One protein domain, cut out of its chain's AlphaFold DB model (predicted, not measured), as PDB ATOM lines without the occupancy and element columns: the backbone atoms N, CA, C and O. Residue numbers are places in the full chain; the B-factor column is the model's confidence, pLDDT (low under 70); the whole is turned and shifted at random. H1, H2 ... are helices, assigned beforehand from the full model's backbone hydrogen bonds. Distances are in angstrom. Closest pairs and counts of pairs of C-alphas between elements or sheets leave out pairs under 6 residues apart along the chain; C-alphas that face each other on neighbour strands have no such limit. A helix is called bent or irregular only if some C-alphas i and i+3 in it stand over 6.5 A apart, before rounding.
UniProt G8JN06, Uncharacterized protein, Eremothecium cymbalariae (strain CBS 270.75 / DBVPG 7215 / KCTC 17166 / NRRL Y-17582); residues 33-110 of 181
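AT A GLANCE: This is residues 33 to 110 of the 181 residues of an uncharacterized protein of Eremothecium cymbalariae (strain CBS 270.75 / DBVPG 7215 / KCTC 17166 / NRRL Y-17582) (UniProt G8JN06). Short helices cluster round a small first one: H1 is nearest the middle, with H2, H3, H5 and H6 round it, and H4 lies farther out, apart from H1. H3 and H4 form a helical hairpin on one side, and H4 meets no helix but H3. The 78 printed residues hold six named helices, H1 to H6 in chain order, and no named strand; the class is all helix. The whole is compact, with a radius of gyration of the C-alphas of 12.5 A, and rounded, spanning 33 by 31 by 23 A.

IN THESE COORDINATES: Find C-alpha 33 at (-51.105, 49.234, -22.062); from there H1 runs to residue 40, 10.6 A. Next come H2, residues 42 to 50, 12.4 A, and H3, residues 60 to 69, 14.5 A. H4, residues 73 to 81, spans 15.5 A and is neither bent nor irregular, but only just: C-alphas 77 and 80 are 6.2 A apart. H5, residues 84 to 93, spans 13.9 A. H6, residues 97 to 109, spans 15.5 A to C-alpha 109 at (-59.652, 41.998, -24.752); it is only just irregular, with C-alphas 99 and 102 6.7 A apart.

HOW THE PARTS SIT: Start at H1, which touches H6 at residues 101 to 105 alone; the closest C-alphas, of Val 33 and Ala 104, are 6.9 A apart. H1 is close to but not clearly touching H2, at Val 38 and Tyr 45, C-alphas 6.7 A apart; H3, at Leu 35 and Trp 64, 6.5 A; and H5, at Phe 34 and Leu 91, 7.0 A. In the hairpin, H3 and H4 touch at a shallow tilt of 10 degrees, opposite ways, closest at the C-alphas of Ala 66 and Tyr 75, 5.8 A. Every O i to N i+4 pair is within hydrogen-bond range in H1, H2, H3 and H5, against 6 of 9 in H6 and 0 of 5 in H4, where 5 of 6 O i to N i+3 pairs are.

THE WHOLE: The farthest C-alphas, of Ser 51 and Asp 72, are 34.0 A apart. The printed part has no cut and no long link. Look for pLDDT under 70 at residues 109 to 110.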
ATOM      1  N   VAL A  33     -50.635  49.030 -23.441       90.50
ATOM      2  CA  VAL A  33     -51.105  49.234 -22.062       90.50
ATOM      3  C   VAL A  33     -49.934  49.184 -21.088       90.50
ATOM      4  O   VAL A  33     -49.791  50.085 -20.265       90.50
ATOM      5  N   PHE A  34     -49.059  48.190 -21.228       90.38
ATOM      6  CA  PHE A  34     -47.888  48.058 -20.373       90.38
ATOM      7  C   PHE A  34     -46.938  49.257 -20.487       90.38
ATOM      8  O   PHE A  34     -46.563  49.853 -19.481       90.38
ATOM      9  N   LEU A  35     -46.582  49.659 -21.710       90.12
ATOM     10  CA  LEU A  35     -45.713  50.810 -21.962       90.12
ATOM     11  C   LEU A  35     -46.311  52.120 -21.436       90.12
ATOM     12  O   LEU A  35     -45.586  52.949 -20.881       90.12
ATOM     13  N   SER A  36     -47.625  52.297 -21.594       89.69
ATOM     14  CA  SER A  36     -48.356  53.458 -21.087       89.69
ATOM     15  C   SER A  36     -48.340  53.508 -19.557       89.69
ATOM     16  O   SER A  36     -48.008  54.547 -18.983       89.69
ATOM     17  N   ASP A  37     -48.606  52.381 -18.885       91.31
ATOM     18  CA  ASP A  37     -48.567  52.305 -17.421       91.31
ATOM     19  C   ASP A  37     -47.152  52.551 -16.881       91.31
ATOM     20  O   ASP A  37     -46.979  53.338 -15.951       91.31
ATOM     21  N   VAL A  38     -46.124  51.986 -17.526       91.50
ATOM     22  CA  VAL A  38     -44.715  52.245 -17.187       91.50
ATOM     23  C   VAL A  38     -44.359  53.716 -17.367       91.50
ATOM     24  O   VAL A  38     -43.659  54.279 -16.532       91.50
ATOM     25  N   LYS A  39     -44.833  54.374 -18.429       89.50
ATOM     26  CA  LYS A  39     -44.604  55.812 -18.627       89.50
ATOM     27  C   LYS A  39     -45.258  56.644 -17.523       89.50
ATOM     28  O   LYS A  39     -44.634  57.579 -17.031       89.50
ATOM     29  N   ALA A  40     -46.486  56.312 -17.135       92.81
ATOM     30  CA  ALA A  40     -47.219  57.034 -16.099       92.81
ATOM     31  C   ALA A  40     -46.668  56.778 -14.684       92.81
ATOM     32  O   ALA A  40     -46.690  57.675 -13.847       92.81
ATOM     33  N   ASN A  41     -46.153  55.572 -14.425       93.44
ATOM     34  CA  ASN A  41     -45.759  55.102 -13.095       93.44
ATOM     35  C   ASN A  41     -44.277  54.708 -13.015       93.44
ATOM     36  O   ASN A  41     -43.896  53.860 -12.212       93.44
ATOM     37  N   PHE A  42     -43.422  55.323 -13.835       90.94
ATOM     38  CA  PHE A  42     -42.018  54.930 -14.005       90.94
ATOM     39  C   PHE A  42     -41.243  54.794 -12.685       90.94
ATOM     40  O   PHE A  42     -40.455  53.866 -12.520       90.94
ATOM     41  N   SER A  43     -41.497  55.691 -11.726       92.06
ATOM     42  CA  SER A  43     -40.858  55.660 -10.405       92.06
ATOM     43  C   SER A  43     -41.166  54.374  -9.628       92.06
ATOM     44  O   SER A  43     -40.266  53.795  -9.021       92.06
ATOM     45  N   GLU A  44     -42.410  53.892  -9.685       93.00
ATOM     46  CA  GLU A  44     -42.845  52.667  -9.000       93.00
ATOM     47  C   GLU A  44     -42.165  51.436  -9.612       93.00
ATOM     48  O   GLU A  44     -41.643  50.578  -8.897       93.00
ATOM     49  N   TYR A  45     -42.090  51.389 -10.947       91.25
ATOM     50  CA  TYR A  45     -41.366  50.348 -11.679       91.25
ATOM     51  C   TYR A  45     -39.870  50.343 -11.350       91.25
ATOM     52  O   TYR A  45     -39.287  49.275 -11.166       91.25
ATOM     53  N   MET A  46     -39.247  51.520 -11.241       90.69
ATOM     54  CA  MET A  46     -37.830  51.628 -10.899       90.69
ATOM     55  C   MET A  46     -37.554  51.143  -9.472       90.69
ATOM     56  O   MET A  46     -36.603  50.395  -9.258       90.69
ATOM     57  N   ASN A  47     -38.411  51.499  -8.513       92.19
ATOM     58  CA  ASN A  47     -38.309  51.018  -7.136       92.19
ATOM     59  C   ASN A  47     -38.503  49.489  -7.035       92.19
ATOM     60  O   ASN A  47     -37.834  48.795  -6.264       92.19
ATOM     61  N   LEU A  48     -39.396  48.928  -7.853       91.44
ATOM     62  CA  LEU A  48     -39.606  47.482  -7.914       91.44
ATOM     63  C   LEU A  48     -38.428  46.744  -8.579       91.44
ATOM     64  O   LEU A  48     -38.058  45.642  -8.172       91.44
ATOM     65  N   TYR A  49     -37.807  47.361  -9.584       89.56
ATOM     66  CA  TYR A  49     -36.597  46.838 -10.215       89.56
ATOM     67  C   TYR A  49     -35.413  46.816  -9.236       89.56
ATOM     68  O   TYR A  49     -34.750  45.787  -9.105       89.56
ATOM     69  N   THR A  50     -35.172  47.906  -8.497       90.06
ATOM     70  CA  THR A  50     -34.054  48.000  -7.538       90.06
ATOM     71  C   THR A  50     -34.225  47.096  -6.319       90.06
ATOM     72  O   THR A  50     -33.235  46.598  -5.790       90.06
ATOM     73  N   SER A  51     -35.465  46.824  -5.904       90.06
ATOM     74  CA  SER A  51     -35.773  45.834  -4.861       90.06
ATOM     75  C   SER A  51     -35.685  44.378  -5.345       90.06
ATOM     76  O   SER A  51     -35.781  43.455  -4.540       90.06
ATOM     77  N   GLY A  52     -35.471  44.149  -6.647       84.94
ATOM     78  CA  GLY A  52     -35.276  42.826  -7.246       84.94
ATOM     79  C   GLY A  52     -36.564  42.066  -7.581       84.94
ATOM     80  O   GLY A  52     -36.485  41.004  -8.211       84.94
ATOM     81  N   GLY A  53     -37.731  42.618  -7.228       81.75
ATOM     82  CA  GLY A  53     -39.053  42.019  -7.446       81.75
ATOM     83  C   GLY A  53     -39.552  42.073  -8.892       81.75
ATOM     84  O   GLY A  53     -40.547  41.436  -9.216       81.75
ATOM     85  N   PHE A  54     -38.859  42.794  -9.775       87.50
ATOM     86  CA  PHE A  54     -39.257  42.968 -11.171       87.50
ATOM     87  C   PHE A  54     -38.103  42.716 -12.136       87.50
ATOM     88  O   PHE A  54     -36.941  43.031 -11.859       87.50
ATOM     89  N   LYS A  55     -38.427  42.118 -13.284       88.88
ATOM     90  CA  LYS A  55     -37.497  41.875 -14.387       88.88
ATOM     91  C   LYS A  55     -38.028  42.593 -15.619       88.88
ATOM     92  O   LYS A  55     -39.168  42.388 -16.019       88.88
ATOM     93  N   ILE A  56     -37.187  43.448 -16.189       87.88
ATOM     94  CA  ILE A  56     -37.505  44.172 -17.416       87.88
ATOM     95  C   ILE A  56     -37.390  43.179 -18.582       87.88
ATOM     96  O   ILE A  56     -36.361  42.503 -18.664       87.88
ATOM     97  N   PRO A  57     -38.400  43.075 -19.465       89.12
ATOM     98  CA  PRO A  57     -38.312  42.230 -20.653       89.12
ATOM     99  C   PRO A  57     -37.142  42.629 -21.559       89.12
ATOM    100  O   PRO A  57     -36.774  43.807 -21.645       89.12
ATOM    101  N   ASP A  58     -36.588  41.662 -22.287       88.56
ATOM    102  CA  ASP A  58     -35.559  41.933 -23.286       88.56
ATOM    103  C   ASP A  58     -36.098  42.878 -24.365       88.56
ATOM    104  O   ASP A  58     -37.274  42.844 -24.725       88.56
ATOM    105  N   ASN A  59     -35.233  43.763 -24.867       87.06
ATOM    106  CA  ASN A  59     -35.579  44.806 -25.840       87.06
ATOM    107  C   ASN A  59     -36.704  45.771 -25.408       87.06
ATOM    108  O   ASN A  59     -37.127  46.609 -26.201       87.06
ATOM    109  N   PHE A  60     -37.141  45.763 -24.145       88.06
ATOM    110  CA  PHE A  60     -38.171  46.690 -23.669       88.06
ATOM    111  C   PHE A  60     -37.699  48.147 -23.637       88.06
ATOM    112  O   PHE A  60     -38.395  49.046 -24.101       88.06
ATOM    113  N   ILE A  61     -36.488  48.394 -23.131       88.69
ATOM    114  CA  ILE A  61     -35.906  49.742 -23.032       88.69
ATOM    115  C   ILE A  61     -35.814  50.466 -24.388       88.69
ATOM    116  O   ILE A  61     -36.240  51.624 -24.455       88.69
ATOM    117  N   PRO A  62     -35.293  49.861 -25.479       89.06
ATOM    118  CA  PRO A  62     -35.262  50.540 -26.771       89.06
ATOM    119  C   PRO A  62     -36.667  50.843 -27.311       89.06
ATOM    120  O   PRO A  62     -36.857  51.930 -27.852       89.06
ATOM    121  N   VAL A  63     -37.650  49.959 -27.097       88.62
ATOM    122  CA  VAL A  63     -39.058  50.196 -27.472       88.62
ATOM    123  C   VAL A  63     -39.666  51.343 -26.660       88.62
ATOM    124  O   VAL A  63     -40.280  52.247 -27.221       88.62
ATOM    125  N   TRP A  64     -39.457  51.361 -25.341       87.19
ATOM    126  CA  TRP A  64     -39.945  52.428 -24.465       87.19
ATOM    127  C   TRP A  64     -39.335  53.789 -24.808       87.19
ATOM    128  O   TRP A  64     -40.028  54.807 -24.811       87.19
ATOM    129  N   ARG A  65     -38.041  53.822 -25.145       87.19
ATOM    130  CA  ARG A  65     -37.379  55.040 -25.620       87.19
ATOM    131  C   ARG A  65     -37.957  55.493 -26.959       87.19
ATOM    132  O   ARG A  65     -38.249  56.673 -27.103       87.19
ATOM    133  N   ALA A  66     -38.164  54.566 -27.894       87.56
ATOM    134  CA  ALA A  66     -38.795  54.855 -29.175       87.56
ATOM    135  C   ALA A  66     -40.194  55.473 -28.985       87.56
ATOM    136  O   ALA A  66     -40.472  56.527 -29.545       87.56
ATOM    137  N   MET A  67     -41.034  54.906 -28.117       85.81
ATOM    138  CA  MET A  67     -42.358  55.463 -27.795       85.81
ATOM    139  C   MET A  67     -42.303  56.927 -27.312       85.81
ATOM    140  O   MET A  67     -43.267  57.670 -27.468       85.81
ATOM    141  N   GLN A  68     -41.201  57.363 -26.701       84.00
ATOM    142  CA  GLN A  68     -41.044  58.754 -26.269       84.00
ATOM    143  C   GLN A  68     -40.513  59.685 -27.358       84.00
ATOM    144  O   GLN A  68     -40.744  60.888 -27.279       84.00
ATOM    145  N   THR A  69     -39.788  59.154 -28.341       86.31
ATOM    146  CA  THR A  69     -39.181  59.945 -29.419       86.31
ATOM    147  C   THR A  69     -40.060  60.036 -30.659       86.31
ATOM    148  O   THR A  69     -40.017  61.047 -31.352       86.31
ATOM    149  N   TYR A  70     -40.828  58.988 -30.961       81.94
ATOM    150  CA  TYR A  70     -41.735  58.970 -32.105       81.94
ATOM    151  C   TYR A  70     -43.057  59.656 -31.744       81.94
ATOM    152  O   TYR A  70     -43.659  59.369 -30.712       81.94
ATOM    153  N   THR A  71     -43.511  60.555 -32.615       77.06
ATOM    154  CA  THR A  71     -44.834  61.198 -32.550       77.06
ATOM    155  C   THR A  71     -45.949  60.320 -33.118       77.06
ATOM    156  O   THR A  71     -47.124  60.568 -32.862       77.06
ATOM    157  N   ASP A  72     -45.565  59.284 -33.861       77.06
ATOM    158  CA  ASP A  72     -46.429  58.411 -34.647       77.06
ATOM    159  C   ASP A  72     -46.365  56.970 -34.125       77.06
ATOM    160  O   ASP A  72     -45.431  56.590 -33.419       77.06
ATOM    161  N   GLU A  73     -47.317  56.122 -34.519       77.81
ATOM    162  CA  GLU A  73     -47.377  54.714 -34.088       77.81
ATOM    163  C   GLU A  73     -46.310  53.805 -34.734       77.81
ATOM    164  O   GLU A  73     -46.312  52.594 -34.519       77.81
ATOM    165  N   SER A  74     -45.342  54.358 -35.472       81.25
ATOM    166  CA  SER A  74     -44.253  53.606 -36.117       81.25
ATOM    167  C   SER A  74     -43.349  52.848 -35.135       81.25
ATOM    168  O   SER A  74     -42.661  51.909 -35.529       81.25
ATOM    169  N   TYR A  75     -43.362  53.202 -33.843       81.25
ATOM    170  CA  TYR A  75     -42.644  52.447 -32.808       81.25
ATOM    171  C   TYR A  75     -43.230  51.044 -32.575       81.25
ATOM    172  O   TYR A  75     -42.534  50.183 -32.038       81.25
ATOM    173  N   THR A  76     -44.476  50.785 -32.990       84.56
ATOM    174  CA  THR A  76     -45.122  49.468 -32.854       84.56
ATOM    175  C   THR A  76     -44.431  48.386 -33.683       84.56
ATOM    176  O   THR A  76     -44.410  47.233 -33.266       84.56
ATOM    177  N   SER A  77     -43.747  48.735 -34.780       86.12
ATOM    178  CA  SER A  77     -42.912  47.780 -35.529       86.12
ATOM    179  C   SER A  77     -41.778  47.186 -34.683       86.12
ATOM    180  O   SER A  77     -41.320  46.078 -34.959       86.12
ATOM    181  N   LEU A  78     -41.348  47.881 -33.622       86.75
ATOM    182  CA  LEU A  78     -40.339  47.385 -32.682       86.75
ATOM    183  C   LEU A  78     -40.910  46.364 -31.682       86.75
ATOM    184  O   LEU A  78     -40.141  45.698 -30.991       86.75
ATOM    185  N   PHE A  79     -42.236  46.208 -31.596       87.56
ATOM    186  CA  PHE A  79     -42.867  45.234 -30.699       87.56
ATOM    187  C   PHE A  79     -42.567  43.792 -31.103       87.56
ATOM    188  O   PHE A  79     -42.509  42.926 -30.242       87.56
ATOM    189  N   THR A  80     -42.276  43.558 -32.385       86.44
ATOM    190  CA  THR A  80     -41.796  42.271 -32.923       86.44
ATOM    191  C   THR A  80     -40.522  41.772 -32.241       86.44
ATOM    192  O   THR A  80     -40.262  40.575 -32.189       86.44
ATOM    193  N   SER A  81     -39.730  42.685 -31.669       85.94
ATOM    194  CA  SER A  81     -38.510  42.352 -30.927       85.94
ATOM    195  C   SER A  81     -38.770  41.976 -29.462       85.94
ATOM    196  O   SER A  81     -37.836  41.559 -28.770       85.94
ATOM    197  N   LEU A  82     -40.005  42.141 -28.971       86.25
ATOM    198  CA  LEU A  82     -40.403  41.801 -27.607       86.25
ATOM    199  C   LEU A  82     -40.903  40.358 -27.535       86.25
ATOM    200  O   LEU A  82     -41.712  39.908 -28.339       86.25
ATOM    201  N   LYS A  83     -40.449  39.638 -26.509       87.69
ATOM    202  CA  LYS A  83     -40.933  38.290 -26.192       87.69
ATOM    203  C   LYS A  83     -42.227  38.402 -25.382       87.69
ATOM    204  O   LYS A  83     -42.187  38.868 -24.242       87.69
ATOM    205  N   MET A  84     -43.351  37.932 -25.926       86.75
ATOM    206  CA  MET A  84     -44.645  37.999 -25.231       86.75
ATOM    207  C   MET A  84     -44.656  37.252 -23.895       86.75
ATOM    208  O   MET A  84     -45.259  37.741 -22.941       86.75
ATOM    209  N   ASP A  85     -43.908  36.154 -23.766       89.38
ATOM    210  CA  ASP A  85     -43.736  35.454 -22.487       89.38
ATOM    211  C   ASP A  85     -43.140  36.363 -21.403       89.38
ATOM    212  O   ASP A  85     -43.603  36.380 -20.262       89.38
ATOM    213  N   GLN A  86     -42.137  37.171 -21.765       89.25
ATOM    214  CA  GLN A  86     -41.502  38.102 -20.834       89.25
ATOM    215  C   GLN A  86     -42.395  39.301 -20.530       89.25
ATOM    216  O   GLN A  86     -42.428  39.751 -19.387       89.25
ATOM    217  N   VAL A  87     -43.145  39.802 -21.517       89.06
ATOM    218  CA  VAL A  87     -44.127  40.875 -21.303       89.06
ATOM    219  C   VAL A  87     -45.224  40.408 -20.347       89.06
ATOM    220  O   VAL A  87     -45.523  41.101 -19.380       89.06
ATOM    221  N   ASN A  88     -45.780  39.213 -20.555       88.94
ATOM    222  CA  ASN A  88     -46.806  38.649 -19.680       88.94
ATOM    223  C   ASN A  88     -46.270  38.369 -18.266       88.94
ATOM    224  O   ASN A  88     -46.936  38.653 -17.268       88.94
ATOM    225  N   SER A  89     -45.032  37.879 -18.166       90.12
ATOM    226  CA  SER A  89     -44.353  37.721 -16.879       90.12
ATOM    227  C   SER A  89     -44.163  39.066 -16.169       90.12
ATOM    228  O   SER A  89     -44.484  39.184 -14.991       90.12
ATOM    229  N   ALA A  90     -43.730  40.112 -16.875       89.94
ATOM    230  CA  ALA A  90     -43.556  41.446 -16.305       89.94
ATOM    231  C   ALA A  90     -44.888  42.093 -15.888       89.94
ATOM    232  O   ALA A  90     -44.952  42.733 -14.841       89.94
ATOM    233  N   LEU A  91     -45.954  41.895 -16.670       88.69
ATOM    234  CA  LEU A  91     -47.308  42.344 -16.336       88.69
ATOM    235  C   LEU A  91     -47.800  41.712 -15.031       88.69
ATOM    236  O   LEU A  91     -48.329  42.406 -14.174       88.69
ATOM    237  N   THR A  92     -47.608  40.408 -14.858       89.94
ATOM    238  CA  THR A  92     -48.088  39.676 -13.674       89.94
ATOM    239  C   THR A  92     -47.163  39.785 -12.460       89.94
ATOM    240  O   THR A  92     -47.600  39.539 -11.339       89.94
ATOM    241  N   ALA A  93     -45.906  40.195 -12.653       89.94
ATOM    242  CA  ALA A  93     -44.932  40.382 -11.576       89.94
ATOM    243  C   ALA A  93     -45.152  41.663 -10.756       89.94
ATOM    244  O   ALA A  93     -44.597  41.790  -9.663       89.94
ATOM    245  N   VAL A  94     -45.924  42.632 -11.262       92.12
ATOM    246  CA  VAL A  94     -46.130  43.892 -10.540       92.12
ATOM    247  C   VAL A  94     -47.244  43.787  -9.486       92.12
ATOM    248  O   VAL A  94     -48.322  43.264  -9.774       92.12
ATOM    249  N   PRO A  95     -47.058  44.365  -8.283       92.69
ATOM    250  CA  PRO A  95     -48.075  44.357  -7.227       92.69
ATOM    251  C   PRO A  95     -49.401  45.024  -7.620       92.69
ATOM    252  O   PRO A  95     -50.451  44.699  -7.074       92.69
ATOM    253  N   TRP A  96     -49.366  45.967  -8.566       92.56
ATOM    254  CA  TRP A  96     -50.537  46.716  -9.028       92.56
ATOM    255  C   TRP A  96     -51.263  46.073 -10.216       92.56
ATOM    256  O   TRP A  96     -52.162  46.706 -10.775       92.56
ATOM    257  N   TYR A  97     -50.924  44.833 -10.597       90.38
ATOM    258  CA  TYR A  97     -51.554  44.154 -11.732       90.38
ATOM    259  C   TYR A  97     -53.083  44.169 -11.630       90.38
ATOM    260  O   TYR A  97     -53.750  44.722 -12.500       90.38
ATOM    261  N   SER A  98     -53.646  43.662 -10.530       89.94
ATOM    262  CA  SER A  98     -55.101  43.553 -10.356       89.94
ATOM    263  C   SER A  98     -55.814  44.903 -10.259       89.94
ATOM    264  O   SER A  98     -56.968  45.017 -10.660       89.94
ATOM    265  N   SER A  99     -55.146  45.933  -9.734       91.81
ATOM    266  CA  SER A  99     -55.760  47.249  -9.523       91.81
ATOM    267  C   SER A  99     -55.673  48.171 -10.741       91.81
ATOM    268  O   SER A  99     -56.489  49.080 -10.851       91.81
ATOM    269  N   ARG A 100     -54.685  47.983 -11.630       88.75
ATOM    270  CA  ARG A 100     -54.403  48.916 -12.740       88.75
ATOM    271  C   ARG A 100     -54.315  48.238 -14.102       88.75
ATOM    272  O   ARG A 100     -54.976  48.675 -15.039       88.75
ATOM    273  N   LEU A 101     -53.529  47.169 -14.215       90.19
ATOM    274  CA  LEU A 101     -53.271  46.520 -15.503       90.19
ATOM    275  C   LEU A 101     -54.426  45.612 -15.921       90.19
ATOM    276  O   LEU A 101     -54.930  45.759 -17.023       90.19
ATOM    277  N   ALA A 102     -54.910  44.734 -15.044       87.06
ATOM    278  CA  ALA A 102     -56.032  43.837 -15.315       87.06
ATOM    279  C   ALA A 102     -57.294  44.556 -15.850       87.06
ATOM    280  O   ALA A 102     -57.795  44.136 -16.896       87.06
ATOM    281  N   PRO A 103     -57.792  45.658 -15.240       86.88
ATOM    282  CA  PRO A 103     -58.939  46.391 -15.783       86.88
ATOM    283  C   PRO A 103     -58.644  47.074 -17.133       86.88
ATOM    284  O   PRO A 103     -59.529  47.188 -17.982       86.88
ATOM    285  N   ALA A 104     -57.402  47.499 -17.378       86.06
ATOM    286  CA  ALA A 104     -57.005  48.031 -18.678       86.06
ATOM    287  C   ALA A 104     -56.955  46.920 -19.742       86.06
ATOM    288  O   ALA A 104     -57.458  47.114 -20.841       86.06
ATOM    289  N   LEU A 105     -56.428  45.741 -19.396       85.12
ATOM    290  CA  LEU A 105     -56.315  44.571 -20.272       85.12
ATOM    291  C   LEU A 105     -57.679  43.960 -20.635       85.12
ATOM    292  O   LEU A 105     -57.889  43.573 -21.782       85.12
ATOM    293  N   VAL A 106     -58.635  43.916 -19.702       82.06
ATOM    294  CA  VAL A 106     -60.005  43.475 -20.023       82.06
ATOM    295  C   VAL A 106     -60.724  44.487 -20.913       82.06
ATOM    296  O   VAL A 106     -61.497  44.092 -21.772       82.06
ATOM    297  N   SER A 107     -60.422  45.782 -20.790       77.00
ATOM    298  CA  SER A 107     -61.023  46.814 -21.646       77.00
ATOM    299  C   SER A 107     -60.581  46.706 -23.115       77.00
ATOM    300  O   SER A 107     -61.286  47.188 -23.995       77.00
ATOM    301  N   ILE A 108     -59.433  46.075 -23.387       73.12
ATOM    302  CA  ILE A 108     -58.920  45.812 -24.746       73.12
ATOM    303  C   ILE A 108     -59.207  44.389 -25.250       73.12
ATOM    304  O   ILE A 108     -59.369  44.220 -26.453       73.12
ATOM    305  N   GLY A 109     -59.289  43.377 -24.375       59.78
ATOM    306  CA  GLY A 109     -59.652  41.998 -24.752       59.78
ATOM    307  C   GLY A 109     -61.156  41.688 -24.690       59.78
ATOM    308  O   GLY A 109     -61.620  40.701 -25.253       59.78
ATOM    309  N   GLY A 110     -61.933  42.526 -24.006       47.41
ATOM    310  CA  GLY A 110     -63.339  42.317 -23.674       47.41
ATOM    311  C   GLY A 110     -64.293  43.081 -24.582       47.41
ATOM    312  O   GLY A 110     -65.010  43.968 -24.135       47.41
TER     313      GLY A 110